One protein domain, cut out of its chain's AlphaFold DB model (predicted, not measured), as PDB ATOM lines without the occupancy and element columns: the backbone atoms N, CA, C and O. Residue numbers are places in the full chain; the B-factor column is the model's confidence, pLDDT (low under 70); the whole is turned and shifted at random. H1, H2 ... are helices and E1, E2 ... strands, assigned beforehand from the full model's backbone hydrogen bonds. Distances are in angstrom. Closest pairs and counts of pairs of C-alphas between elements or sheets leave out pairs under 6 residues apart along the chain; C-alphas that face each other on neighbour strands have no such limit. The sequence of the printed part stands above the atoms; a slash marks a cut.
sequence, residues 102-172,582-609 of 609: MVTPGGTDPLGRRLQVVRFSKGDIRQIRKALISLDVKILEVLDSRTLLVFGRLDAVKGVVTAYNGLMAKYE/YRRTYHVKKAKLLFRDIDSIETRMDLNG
ATOM      1  N   MET A 102     188.086 204.949 242.983       48.97
ATOM      2  CA  MET A 102     186.714 204.434 242.938       48.97
ATOM      3  C   MET A 102     186.613 202.924 243.145       48.97
ATOM      4  O   MET A 102     185.506 202.418 243.307       48.97
ATOM      5  N   VAL A 103     187.734 202.194 243.164       51.78
ATOM      6  CA  VAL A 103     187.747 200.754 243.448       51.78
ATOM      7  C   VAL A 103     188.810 200.336 244.467       51.78
ATOM      8  O   VAL A 103     189.244 199.188 244.513       51.78
ATOM      9  N   THR A 104     189.222 201.268 245.325       50.16
ATOM     10  CA  THR A 104     190.212 200.996 246.372       50.16
ATOM     11  C   THR A 104     189.627 200.250 247.585       50.16
ATOM     12  O   THR A 104     188.425 200.348 247.883       50.16
ATOM     13  N   PRO A 105     190.474 199.503 248.323       45.47
ATOM     14  CA  PRO A 105     190.109 198.851 249.578       45.47
ATOM     15  C   PRO A 105     189.839 199.906 250.668       45.47
ATOM     16  O   PRO A 105     190.750 200.396 251.325       45.47
ATOM     17  N   GLY A 106     188.565 200.269 250.848       50.53
ATOM     18  CA  GLY A 106     188.088 201.155 251.925       50.53
ATOM     19  C   GLY A 106     186.978 202.137 251.530       50.53
ATOM     20  O   GLY A 106     186.255 202.613 252.407       50.53
ATOM     21  N   GLY A 107     186.816 202.410 250.232       59.88
ATOM     22  CA  GLY A 107     185.987 203.501 249.714       59.88
ATOM     23  C   GLY A 107     184.533 203.131 249.446       59.88
ATOM     24  O   GLY A 107     184.190 201.985 249.182       59.88
ATOM     25  N   THR A 108     183.659 204.121 249.550       70.88
ATOM     26  CA  THR A 108     182.321 204.092 248.964       70.88
ATOM     27  C   THR A 108     182.400 204.089 247.438       70.88
ATOM     28  O   THR A 108     183.423 204.470 246.876       70.88
ATOM     29  N   ASP A 109     181.307 203.752 246.760       81.12
ATOM     30  CA  ASP A 109     181.198 204.018 245.326       81.12
ATOM     31  C   ASP A 109     181.196 205.543 245.040       81.12
ATOM     32  O   ASP A 109     181.169 206.345 245.984       81.12
ATOM     33  N   PRO A 110     181.181 205.982 243.765       80.12
ATOM     34  CA  PRO A 110     181.200 207.408 243.408       80.12
ATOM     35  C   PRO A 110     180.065 208.242 244.020       80.12
ATOM     36  O   PRO A 110     180.150 209.466 244.072       80.12
ATOM     37  N   LEU A 111     178.992 207.594 244.484       84.62
ATOM     38  CA  LEU A 111     177.845 208.232 245.124       84.62
ATOM     39  C   LEU A 111     177.910 208.192 246.656       84.62
ATOM     40  O   LEU A 111     176.928 208.532 247.321       84.62
ATOM     41  N   GLY A 112     179.016 207.742 247.248       88.44
ATOM     42  CA  GLY A 112     179.107 207.586 248.696       88.44
ATOM     43  C   GLY A 112     178.375 206.343 249.223       88.44
ATOM     44  O   GLY A 112     178.142 206.236 250.432       88.44
ATOM     45  N   ARG A 113     177.975 205.397 248.357       91.19
ATOM     46  CA  ARG A 113     177.259 204.176 248.760       91.19
ATOM     47  C   ARG A 113     178.232 203.088 249.199       91.19
ATOM     48  O   ARG A 113     179.320 202.940 248.653       91.19
ATOM     49  N   ARG A 114     177.832 202.294 250.194       92.12
ATOM     50  CA  ARG A 114     178.604 201.137 250.676       92.12
ATOM     51  C   ARG A 114     177.712 200.032 251.223       92.12
ATOM     52  O   ARG A 114     176.570 200.293 251.609       92.12
ATOM     53  N   LEU A 115     178.265 198.820 251.294       94.12
ATOM     54  CA  LEU A 115     177.621 197.657 251.906       94.12
ATOM     55  C   LEU A 115     177.524 197.810 253.425       94.12
ATOM     56  O   LEU A 115     178.511 198.083 254.113       94.12
ATOM     57  N   GLN A 116     176.317 197.617 253.946       95.31
ATOM     58  CA  GLN A 116     175.996 197.738 255.362       95.31
ATOM     59  C   GLN A 116     175.051 196.611 255.764       95.31
ATOM     60  O   GLN A 116     174.158 196.233 255.004       95.31
ATOM     61  N   VAL A 117     175.225 196.092 256.974       95.12
ATOM     62  CA  VAL A 117     174.260 195.181 257.591       95.12
ATOM     63  C   VAL A 117     173.439 195.988 258.567       95.12
ATOM     64  O   VAL A 117     173.995 196.677 259.420       95.12
ATOM     65  N   VAL A 118     172.122 195.896 258.448       95.88
ATOM     66  CA  VAL A 118     171.197 196.580 259.342       95.88
ATOM     67  C   VAL A 118     170.324 195.559 260.043       95.88
ATOM     68  O   VAL A 118     169.710 194.725 259.384       95.88
ATOM     69  N   ARG A 119     170.246 195.642 261.368       94.88
ATOM     70  CA  ARG A 119     169.370 194.829 262.213       94.88
ATOM     71  C   ARG A 119     168.377 195.728 262.927       94.88
ATOM     72  O   ARG A 119     168.760 196.749 263.474       94.88
ATOM     73  N   PHE A 120     167.110 195.348 262.976       91.75
ATOM     74  CA  PHE A 120     166.068 196.167 263.598       91.75
ATOM     75  C   PHE A 120     165.516 195.487 264.849       91.75
ATOM     76  O   PHE A 120     165.272 194.278 264.859       91.75
ATOM     77  N   SER A 121     165.315 196.257 265.918       88.31
ATOM     78  CA  SER A 121     164.727 195.741 267.162       88.31
ATOM     79  C   SER A 121     163.195 195.726 267.112       88.31
ATOM     80  O   SER A 121     162.566 194.829 267.682       88.31
ATOM     81  N   LYS A 122     162.597 196.689 266.397       84.69
ATOM     82  CA  LYS A 122     161.152 196.930 266.289       84.69
ATOM     83  C   LYS A 122     160.755 197.270 264.845       84.69
ATOM     84  O   LYS A 122     161.592 197.648 264.033       84.69
ATOM     85  N   GLY A 123     159.458 197.169 264.558       82.12
ATOM     86  CA  GLY A 123     158.869 197.541 263.269       82.12
ATOM     87  C   GLY A 123     158.628 196.365 262.321       82.12
ATOM     88  O   GLY A 123     159.216 195.292 262.451       82.12
ATOM     89  N   ASP A 124     157.721 196.578 261.366       90.69
ATOM     90  CA  ASP A 124     157.493 195.654 260.255       90.69
ATOM     91  C   ASP A 124     158.605 195.847 259.212       90.69
ATOM     92  O   ASP A 124     158.807 196.954 258.702       90.69
ATOM     93  N   ILE A 125     159.299 194.761 258.856       91.56
ATOM     94  CA  ILE A 125     160.335 194.740 257.812       91.56
ATOM     95  C   ILE A 125     159.849 195.366 256.498       91.56
ATOM     96  O   ILE A 125     160.645 195.946 255.763       91.56
ATOM     97  N   ARG A 126     158.541 195.315 256.203       92.62
ATOM     98  CA  ARG A 126     157.941 195.966 255.029       92.62
ATOM     99  C   ARG A 126     158.012 197.490 255.103       92.62
ATOM    100  O   ARG A 126     158.299 198.124 254.088       92.62
ATOM    101  N   GLN A 127     157.770 198.077 256.276       94.81
ATOM    102  CA  GLN A 127     157.831 199.529 256.481       94.81
ATOM    103  C   GLN A 127     159.271 200.028 256.390       94.81
ATOM    104  O   GLN A 127     159.554 200.974 255.659       94.81
ATOM    105  N   ILE A 128     160.185 199.316 257.045       94.69
ATOM    106  CA  ILE A 128     161.622 199.581 256.991       94.69
ATOM    107  C   ILE A 128     162.135 199.486 255.551       94.69
ATOM    108  O   ILE A 128     162.810 200.391 255.066       94.69
ATOM    109  N   ARG A 129     161.763 198.420 254.830       94.94
ATOM    110  CA  ARG A 129     162.109 198.244 253.417       94.94
ATOM    111  C   ARG A 129     161.619 199.414 252.571       94.94
ATOM    112  O   ARG A 129     162.378 199.930 251.758       94.94
ATOM    113  N   LYS A 130     160.374 199.849 252.770       95.94
ATOM    114  CA  LYS A 130     159.813 201.007 252.065       95.94
ATOM    115  C   LYS A 130     160.588 202.293 252.383       95.94
ATOM    116  O   LYS A 130     160.866 203.053 251.462       95.94
ATOM    117  N   ALA A 131     160.967 202.506 253.644       96.62
ATOM    118  CA  ALA A 131     161.746 203.666 254.073       96.62
ATOM    119  C   ALA A 131     163.153 203.680 253.451       96.62
ATOM    120  O   ALA A 131     163.553 204.688 252.877       96.62
ATOM    121  N   LEU A 132     163.864 202.549 253.474       96.75
ATOM    122  CA  LEU A 132     165.171 202.403 252.822       96.75
ATOM    123  C   LEU A 132     165.080 202.688 251.315       96.75
ATOM    124  O   LEU A 132     165.814 203.528 250.801       96.75
ATOM    125  N   ILE A 133     164.127 202.058 250.621       96.12
ATOM    126  CA  ILE A 133     163.934 202.249 249.174       96.12
ATOM    127  C   ILE A 133     163.602 203.710 248.841       96.12
ATOM    128  O   ILE A 133     164.078 204.224 247.834       96.12
ATOM    129  N   SER A 134     162.829 204.404 249.686       96.81
ATOM    130  CA  SER A 134     162.487 205.818 249.464       96.81
ATOM    131  C   SER A 134     163.686 206.773 249.519       96.81
ATOM    132  O   SER A 134     163.588 207.894 249.031       96.81
ATOM    133  N   LEU A 135     164.816 206.320 250.071       96.56
ATOM    134  CA  LEU A 135     166.080 207.057 250.144       96.56
ATOM    135  C   LEU A 135     167.138 206.507 249.173       96.56
ATOM    136  O   LEU A 135     168.333 206.700 249.398       96.56
ATOM    137  N   ASP A 136     166.702 205.787 248.133       95.06
ATOM    138  CA  ASP A 136     167.561 205.107 247.152       95.06
ATOM    139  C   ASP A 136     168.551 204.103 247.781       95.06
ATOM    140  O   ASP A 136     169.634 203.828 247.264       95.06
ATOM    141  N   VAL A 137     168.187 203.514 248.926       95.38
ATOM    142  CA  VAL A 137     168.945 202.399 249.496       95.38
ATOM    143  C   VAL A 137     168.480 201.100 248.848       95.38
ATOM    144  O   VAL A 137     167.309 200.714 248.929       95.38
ATOM    145  N   LYS A 138     169.424 200.379 248.246       93.75
ATOM    146  CA  LYS A 138     169.186 199.069 247.644       93.75
ATOM    147  C   LYS A 138     169.236 197.997 248.722       93.75
ATOM    148  O   LYS A 138     170.175 197.929 249.510       93.75
ATOM    149  N   ILE A 139     168.221 197.142 248.754       93.56
ATOM    150  CA  ILE A 139     168.190 195.976 249.639       93.56
ATOM    151  C   ILE A 139     168.671 194.796 248.819       93.56
ATOM    152  O   ILE A 139     167.980 194.369 247.896       93.56
ATOM    153  N   LEU A 140     169.856 194.301 249.153       90.94
ATOM    154  CA  LEU A 140     170.495 193.223 248.410       90.94
ATOM    155  C   LEU A 140     170.019 191.861 248.893       90.94
ATOM    156  O   LEU A 140     169.784 190.965 248.089       90.94
ATOM    157  N   GLU A 141     169.870 191.708 250.208       88.25
ATOM    158  CA  GLU A 141     169.477 190.437 250.801       88.25
ATOM    159  C   GLU A 141     168.708 190.637 252.107       88.25
ATOM    160  O   GLU A 141     168.978 191.552 252.890       88.25
ATOM    161  N   VAL A 142     167.746 189.748 252.346       89.00
ATOM    162  CA  VAL A 142     167.071 189.601 253.635       89.00
ATOM    163  C   VAL A 142     167.729 188.424 254.345       89.00
ATOM    164  O   VAL A 142     167.452 187.273 254.006       89.00
ATOM    165  N   LEU A 143     168.621 188.716 255.293       85.31
ATOM    166  CA  LEU A 143     169.389 187.688 255.999       85.31
ATOM    167  C   LEU A 143     168.475 186.915 256.957       85.31
ATOM    168  O   LEU A 143     168.445 185.688 256.949       85.31
ATOM    169  N   ASP A 144     167.659 187.628 257.731       88.12
ATOM    170  CA  ASP A 144     166.594 187.046 258.548       88.12
ATOM    171  C   ASP A 144     165.388 187.997 258.654       88.12
ATOM    172  O   ASP A 144     165.306 189.002 257.950       88.12
ATOM    173  N   SER A 145     164.420 187.684 259.521       87.44
ATOM    174  CA  SER A 145     163.206 188.492 259.691       87.44
ATOM    175  C   SER A 145     163.455 189.917 260.204       87.44
ATOM    176  O   SER A 145     162.522 190.720 260.207       87.44
ATOM    177  N   ARG A 146     164.675 190.239 260.648       91.25
ATOM    178  CA  ARG A 146     165.050 191.538 261.223       91.25
ATOM    179  C   ARG A 146     166.374 192.086 260.705       91.25
ATOM    180  O   ARG A 146     166.749 193.173 261.129       91.25
ATOM    181  N   THR A 147     167.068 191.377 259.823       92.62
ATOM    182  CA  THR A 147     168.411 191.734 259.372       92.62
ATOM    183  C   THR A 147     168.451 191.829 257.854       92.62
ATOM    184  O   THR A 147     168.098 190.884 257.146       92.62
ATOM    185  N   LEU A 148     168.897 192.977 257.353       95.38
ATOM    186  CA  LEU A 148     169.016 193.299 255.938       95.38
ATOM    187  C   LEU A 148     170.480 193.554 255.580       95.38
ATOM    188  O   LEU A 148     171.183 194.257 256.305       95.38
ATOM    189  N   LEU A 149     170.914 193.039 254.432       94.94
ATOM    190  CA  LEU A 149     172.114 193.514 253.751       94.94
ATOM    191  C   LEU A 149     171.693 194.599 252.761       94.94
ATOM    192  O   LEU A 149     170.884 194.352 251.860       94.94
ATOM    193  N   VAL A 150     172.231 195.799 252.935       96.00
ATOM    194  CA  VAL A 150     171.858 196.972 252.146       96.00
ATOM    195  C   VAL A 150     173.074 197.608 251.490       96.00
ATOM    196  O   VAL A 150     174.195 197.513 251.989       96.00
ATOM    197  N   PHE A 151     172.836 198.286 250.374       94.94
ATOM    198  CA  PHE A 151     173.812 199.102 249.676       94.94
ATOM    199  C   PHE A 151     173.233 200.496 249.469       94.94
ATOM    200  O   PHE A 151     172.228 200.677 248.785       94.94
ATOM    201  N   GLY A 152     173.838 201.486 250.113       94.94
ATOM    202  CA  GLY A 152     173.339 202.853 250.088       94.94
ATOM    203  C   GLY A 152     174.276 203.814 250.798       94.94
ATOM    204  O   GLY A 152     175.279 203.396 251.392       94.94
ATOM    205  N   ARG A 153     173.952 205.107 250.716       95.12
ATOM    206  CA  ARG A 153     174.707 206.163 251.397       95.12
ATOM    207  C   ARG A 153     174.581 206.016 252.909       95.12
ATOM    208  O   ARG A 153     173.543 205.595 253.423       95.12
ATOM    209  N   LEU A 154     175.661 206.319 253.621       94.44
ATOM    210  CA  LEU A 154     175.746 206.077 255.059       94.44
ATOM    211  C   LEU A 154     174.701 206.863 255.862       94.44
ATOM    212  O   LEU A 154     174.065 206.310 256.753       94.44
ATOM    213  N   ASP A 155     174.532 208.137 255.535       96.19
ATOM    214  CA  ASP A 155     173.564 209.056 256.133       96.19
ATOM    215  C   ASP A 155     172.117 208.584 255.923       96.19
ATOM    216  O   ASP A 155     171.344 208.518 256.880       96.19
ATOM    217  N   ALA A 156     171.780 208.167 254.700       96.88
ATOM    218  CA  ALA A 156     170.461 207.651 254.348       96.88
ATOM    219  C   ALA A 156     170.114 206.381 255.138       96.88
ATOM    220  O   ALA A 156     169.042 206.288 255.739       96.88
ATOM    221  N   VAL A 157     171.038 205.414 255.182       96.81
ATOM    222  CA  VAL A 157     170.843 204.173 255.944       96.81
ATOM    223  C   VAL A 157     170.718 204.485 257.434       96.81
ATOM    224  O   VAL A 157     169.747 204.062 258.059       96.81
ATOM    225  N   LYS A 158     171.634 205.290 257.991       96.94
ATOM    226  CA  LYS A 158     171.641 205.674 259.411       96.94
ATOM    227  C   LYS A 158     170.352 206.372 259.842       96.94
ATOM    228  O   LYS A 158     169.857 206.087 260.933       96.94
ATOM    229  N   GLY A 159     169.788 207.238 259.000       96.50
ATOM    230  CA  GLY A 159     168.513 207.905 259.273       96.50
ATOM    231  C   GLY A 159     167.371 206.910 259.487       96.50
ATOM    232  O   GLY A 159     166.650 206.996 260.482       96.50
ATOM    233  N   VAL A 160     167.257 205.904 258.613       96.38
ATOM    234  CA  VAL A 160     166.239 204.849 258.755       96.38
ATOM    235  C   VAL A 160     166.535 203.957 259.955       96.38
ATOM    236  O   VAL A 160     165.636 203.664 260.734       96.38
ATOM    237  N   VAL A 161     167.789 203.547 260.148       96.19
ATOM    238  CA  VAL A 161     168.190 202.711 261.292       96.19
ATOM    239  C   VAL A 161     167.792 203.378 262.609       96.19
ATOM    240  O   VAL A 161     167.141 202.750 263.440       96.19
ATOM    241  N   THR A 162     168.095 204.668 262.759       95.75
ATOM    242  CA  THR A 162     167.769 205.454 263.959       95.75
ATOM    243  C   THR A 162     166.255 205.560 264.161       95.75
ATOM    244  O   THR A 162     165.761 205.309 265.257       95.75
ATOM    245  N   ALA A 163     165.495 205.851 263.097       95.19
ATOM    246  CA  ALA A 163     164.036 205.989 263.164       95.19
ATOM    247  C   ALA A 163     163.312 204.706 263.616       95.19
ATOM    248  O   ALA A 163     162.239 204.779 264.210       95.19
ATOM    249  N   TYR A 164     163.899 203.535 263.355       95.19
ATOM    250  CA  TYR A 164     163.336 202.231 263.718       95.19
ATOM    251  C   TYR A 164     164.077 201.547 264.881       95.19
ATOM    252  O   TYR A 164     163.901 200.345 265.094       95.19
ATOM    253  N   ASN A 165     164.886 202.294 265.646       95.12
ATOM    254  CA  ASN A 165     165.679 201.773 266.766       95.12
ATOM    255  C   ASN A 165     166.488 200.518 266.377       95.12
ATOM    256  O   ASN A 165     166.430 199.472 267.032       95.12
ATOM    257  N   GLY A 166     167.130 200.572 265.214       94.81
ATOM    258  CA  GLY A 166     167.976 199.512 264.690       94.81
ATOM    259  C   GLY A 166     169.449 199.705 265.036       94.81
ATOM    260  O   GLY A 166     169.878 200.759 265.492       94.81
ATOM    261  N   LEU A 167     170.223 198.672 264.739       95.44
ATOM    262  CA  LEU A 167     171.674 198.649 264.738       95.44
ATOM    263  C   LEU A 167     172.158 198.553 263.294       95.44
ATOM    264  O   LEU A 167     171.547 197.882 262.461       95.44
ATOM    265  N   MET A 168     173.284 199.183 262.997       95.38
ATOM    266  CA  MET A 168     173.946 199.060 261.703       95.38
ATOM    267  C   MET A 168     175.432 198.820 261.889       95.38
ATOM    268  O   MET A 168     176.053 199.383 262.786       95.38
ATOM    269  N   ALA A 169     176.006 198.020 261.002       94.56
ATOM    270  CA  ALA A 169     177.431 197.754 260.965       94.56
ATOM    271  C   ALA A 169     177.945 197.767 259.525       94.56
ATOM    272  O   ALA A 169     177.211 197.492 258.567       94.56
ATOM    273  N   LYS A 170     179.232 198.085 259.368       93.25
ATOM    274  CA  LYS A 170     179.929 197.937 258.090       93.25
ATOM    275  C   LYS A 170     180.011 196.452 257.732       93.25
ATOM    276  O   LYS A 170     180.261 195.610 258.592       93.25
ATOM    277  N   TYR A 171     179.790 196.130 256.460       93.50
ATOM    278  CA  TYR A 171     179.934 194.760 255.976       93.50
ATOM    279  C   TYR A 171     181.415 194.439 255.739       93.50
ATOM    280  O   TYR A 171     181.962 194.664 254.656       93.50
ATOM    281  N   GLU A 172     182.076 193.996 256.806       91.94
ATOM    282  CA  GLU A 172     183.513 193.719 256.833       91.94
ATOM    283  C   GLU A 172     183.943 192.537 255.936       91.94
ATOM    284  O   GLU A 172     183.138 191.638 255.662       91.94
ATOM    285  N   TYR A 582     169.292 177.788 250.539       38.81
ATOM    286  CA  TYR A 582     169.975 177.225 251.716       38.81
ATOM    287  C   TYR A 582     171.138 178.121 252.204       38.81
ATOM    288  O   TYR A 582     171.560 178.021 253.357       38.81
ATOM    289  N   ARG A 583     171.580 179.078 251.362       51.22
ATOM    290  CA  ARG A 583     172.615 180.098 251.638       51.22
ATOM    291  C   ARG A 583     172.323 180.974 252.868       51.22
ATOM    292  O   ARG A 583     173.235 181.568 253.437       51.22
ATOM    293  N   ARG A 584     171.073 180.996 253.353       51.91
ATOM    294  CA  ARG A 584     170.632 181.817 254.496       51.91
ATOM    295  C   ARG A 584     171.311 181.494 255.828       51.91
ATOM    296  O   ARG A 584     171.431 182.378 256.668       51.91
ATOM    297  N   THR A 585     171.746 180.260 256.088       55.88
ATOM    298  CA  THR A 585     172.211 179.912 257.449       55.88
ATOM    299  C   THR A 585     173.581 180.485 257.802       55.88
ATOM    300  O   THR A 585     173.812 180.800 258.971       55.88
ATOM    301  N   TYR A 586     174.481 180.653 256.833       60.50
ATOM    302  CA  TYR A 586     175.842 181.107 257.114       60.50
ATOM    303  C   TYR A 586     175.902 182.595 257.487       60.50
ATOM    304  O   TYR A 586     176.363 182.935 258.582       60.50
ATOM    305  N   HIS A 587     175.357 183.475 256.638       63.59
ATOM    306  CA  HIS A 587     175.344 184.916 256.908       63.59
ATOM    307  C   HIS A 587     174.577 185.252 258.189       63.59
ATOM    308  O   HIS A 587     175.020 186.098 258.961       63.59
ATOM    309  N   VAL A 588     173.488 184.533 258.482       63.78
ATOM    310  CA  VAL A 588     172.727 184.718 259.726       63.78
ATOM    311  C   VAL A 588     173.550 184.356 260.958       63.78
ATOM    312  O   VAL A 588     173.496 185.080 261.950       63.78
ATOM    313  N   LYS A 589     174.331 183.267 260.931       71.75
ATOM    314  CA  LYS A 589     175.182 182.888 262.074       71.75
ATOM    315  C   LYS A 589     176.258 183.940 262.345       71.75
ATOM    316  O   LYS A 589     176.411 184.353 263.492       71.75
ATOM    317  N   LYS A 590     176.954 184.413 261.305       70.19
ATOM    318  CA  LYS A 590     177.982 185.455 261.446       70.19
ATOM    319  C   LYS A 590     177.396 186.813 261.847       70.19
ATOM    320  O   LYS A 590     177.936 187.455 262.742       70.19
ATOM    321  N   ALA A 591     176.268 187.223 261.265       68.25
ATOM    322  CA  ALA A 591     175.585 188.454 261.661       68.25
ATOM    323  C   ALA A 591     175.120 188.395 263.125       68.25
ATOM    324  O   ALA A 591     175.301 189.354 263.868       68.25
ATOM    325  N   LYS A 592     174.587 187.252 263.582       72.88
ATOM    326  CA  LYS A 592     174.225 187.059 264.994       72.88
ATOM    327  C   LYS A 592     175.419 187.203 265.935       72.88
ATOM    328  O   LYS A 592     175.242 187.774 267.004       72.88
ATOM    329  N   LEU A 593     176.597 186.702 265.557       75.12
ATOM    330  CA  LEU A 593     177.822 186.897 266.341       75.12
ATOM    331  C   LEU A 593     178.197 188.382 266.411       75.12
ATOM    332  O   LEU A 593     178.371 188.898 267.507       75.12
ATOM    333  N   LEU A 594     178.187 189.083 265.272       74.81
ATOM    334  CA  LEU A 594     178.494 190.515 265.213       74.81
ATOM    335  C   LEU A 594     177.594 191.346 266.137       74.81
ATOM    336  O   LEU A 594     178.079 192.186 266.888       74.81
ATOM    337  N   PHE A 595     176.280 191.115 266.100       77.94
ATOM    338  CA  PHE A 595     175.368 191.884 266.942       77.94
ATOM    339  C   PHE A 595     175.367 191.437 268.402       77.94
ATOM    340  O   PHE A 595     175.078 192.256 269.260       77.94
ATOM    341  N   ARG A 596     175.718 190.182 268.707       78.06
ATOM    342  CA  ARG A 596     175.892 189.748 270.099       78.06
ATOM    343  C   ARG A 596     177.022 190.521 270.776       78.06
ATOM    344  O   ARG A 596     176.877 190.889 271.939       78.06
ATOM    345  N   ASP A 597     178.105 190.787 270.051       71.50
ATOM    346  CA  ASP A 597     179.222 191.570 270.578       71.50
ATOM    347  C   ASP A 597     178.809 193.032 270.806       71.50
ATOM    348  O   ASP A 597     179.100 193.584 271.865       71.50
ATOM    349  N   ILE A 598     178.036 193.625 269.887       71.00
ATOM    350  CA  ILE A 598     177.483 194.984 270.039       71.00
ATOM    351  C   ILE A 598     176.520 195.065 271.235       71.00
ATOM    352  O   ILE A 598     176.711 195.911 272.106       71.00
ATOM    353  N   ASP A 599     175.555 194.140 271.328       70.88
ATOM    354  CA  ASP A 599     174.584 194.068 272.431       70.88
ATOM    355  C   ASP A 599     175.321 193.934 273.791       70.88
ATOM    356  O   ASP A 599     174.921 194.517 274.802       70.88
ATOM    357  N   SER A 600     176.450 193.209 273.829       68.00
ATOM    358  CA  SER A 600     177.271 193.047 275.040       68.00
ATOM    359  C   SER A 600     178.047 194.307 275.450       68.00
ATOM    360  O   SER A 600     178.313 194.498 276.640       68.00
ATOM    361  N   ILE A 601     178.402 195.166 274.489       59.66
ATOM    362  CA  ILE A 601     179.098 196.434 274.734       59.66
ATOM    363  C   ILE A 601     178.114 197.479 275.266       59.66
ATOM    364  O   ILE A 601     178.428 198.133 276.259       59.66
ATOM    365  N   GLU A 602     176.915 197.586 274.684       57.78
ATOM    366  CA  GLU A 602     175.872 198.503 275.178       57.78
ATOM    367  C   GLU A 602     175.458 198.155 276.614       57.78
ATOM    368  O   GLU A 602     175.458 199.022 277.485       57.78
ATOM    369  N   THR A 603     175.263 196.864 276.913       58.50
ATOM    370  CA  THR A 603     174.920 196.413 278.276       58.50
ATOM    371  C   THR A 603     176.013 196.760 279.306       58.50
ATOM    372  O   THR A 603     175.723 196.921 280.488       58.50
ATOM    373  N   ARG A 604     177.282 196.888 278.888       48.44
ATOM    374  CA  ARG A 604     178.385 197.317 279.770       48.44
ATOM    375  C   ARG A 604     178.480 198.832 279.938       48.44
ATOM    376  O   ARG A 604     179.025 199.270 280.948       48.44
ATOM    377  N   MET A 605     177.995 199.620 278.980       45.44
ATOM    378  CA  MET A 605     177.970 201.080 279.099       45.44
ATOM    379  C   MET A 605     176.844 201.552 280.025       45.44
ATOM    380  O   MET A 605     177.075 202.457 280.819       45.44
ATOM    381  N   ASP A 606     175.695 200.871 280.024       47.34
ATOM    382  CA  ASP A 606     174.567 201.194 280.914       47.34
ATOM    383  C   ASP A 606     174.801 200.821 282.392       47.34
ATOM    384  O   ASP A 606     174.089 201.305 283.264       47.34
ATOM    385  N   LEU A 607     175.793 199.978 282.704       50.94
ATOM    386  CA  LEU A 607     176.126 199.584 284.084       50.94
ATOM    387  C   LEU A 607     177.171 200.491 284.761       50.94
ATOM    388  O   LEU A 607     177.475 200.284 285.934       50.94
ATOM    389  N   ASN A 608     177.731 201.461 284.034       44.16
ATOM    390  CA  ASN A 608     178.724 202.417 284.543       44.16
ATOM    391  C   ASN A 608     178.213 203.872 284.570       44.16
ATOM    392  O   ASN A 608     179.012 204.792 284.764       44.16
ATOM    393  N   GLY A 609     176.909 204.080 284.368       37.88
ATOM    394  CA  GLY A 609     176.190 205.316 284.702       37.88
ATOM    395  C   GLY A 609     175.316 205.098 285.927       37.88
ATOM    396  O   GLY A 609     175.039 206.104 286.615       37.88
TER     397      GLY A 609
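Overview. This is residues 102 to 172 and 582 to 609 of the 609 residues of the protein "Peptidase_S8 domain-containing protein" of Volvox carteri f. nagariensis (UniProt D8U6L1). A strongly twisted sheet of four strands makes the core, with two short helices, H1 and H2, packed on one of its faces and one long helix, H3, crossing the other face. The far end of H3 and the tail after it, residues 600 to 609, stick out past the body. The printed part has 99 residues with three named helices and four named strands, in the order E1, H1, E2, E3, H2, E4, H3; the sheet's order is E2, E3, E1, E4, all antiparallel, and the class is mixed, helices and strands. The whole is compact, with a radius of gyration of the C-alphas of 14.1 A and spans of 42 by 32 by 31 A.

Along the chain. E1, residues 113 to 120, begins with C-alpha 113 at (177.259, 204.176, 248.760), is 20.2 A long and bends by 53 degrees at residue 116. The other strands are E2, residues 138 to 142, 11.4 A; E3, residues 147 to 153, 17.6 A; and E4, residues 166 to 170, 13.7 A. H1, residues 125 to 134, is 14.0 A long and H2, residues 154 to 163, 14.2 A. H3, residues 584 to 605, is 32.1 A long and ends with C-alpha 605 at (177.970, 201.080, 279.099).

Arrangement. In the sheet, E3 and E1 are antiparallel at 147 degrees, with N 116 and O 150 2.9 A apart, within hydrogen-bond range. E2, an edge strand, forms a hairpin with E3, with N 138 and O 151 at 2.9 A. E4, the other edge strand, is the antiparallel neighbour of E1, with N 119 and O 167 at 2.8 A. H1 is on the sheet at a height of 9.0 A, over E3 and along the strands. H2 is on the same face at a height of 8.1 A, over E1 and along the strands; the closest C-alphas of the two, those of Arg 113 and Leu 154, are 6.8 A apart. H1 and H2 touch, the C-alphas of Leu 132 and Val 160 being closest at 6.5 A, and run opposite ways at a tilt of 37 degrees, only just steep. H3 is on the opposite face at a height of 9.4 A and runs across the strands, at 71 degrees to E1 on the local plane; its closest C-alpha to E1 is that of Ala 591, 8.0 A from that of Val 117. H3 is apart from H1 and H2. E1, H1, E2 and E3, H2, E4 are split strand-helix-strand units, two strands running the same way with another strand between them in the sheet, each with a right-handed crossover. Helices on both faces give three layers. In H1, H2 and H3 every O i to N i+4 pair is within hydrogen-bond range.

Size, cuts and confidence. The C-alphas of Tyr 582 and Gly 609 are the two farthest apart, at 43.8 A. Residues 173 to 581 are not printed, and C-alphas 172 and 582 are 21.9 A apart across this cut, which lies in the link from E4 to H3. The links that are printed whole are tight. Mean pLDDT of the printed part is 81.2; residues 102 to 107, 582 to 588, 591 and 600 to 609 are under 70.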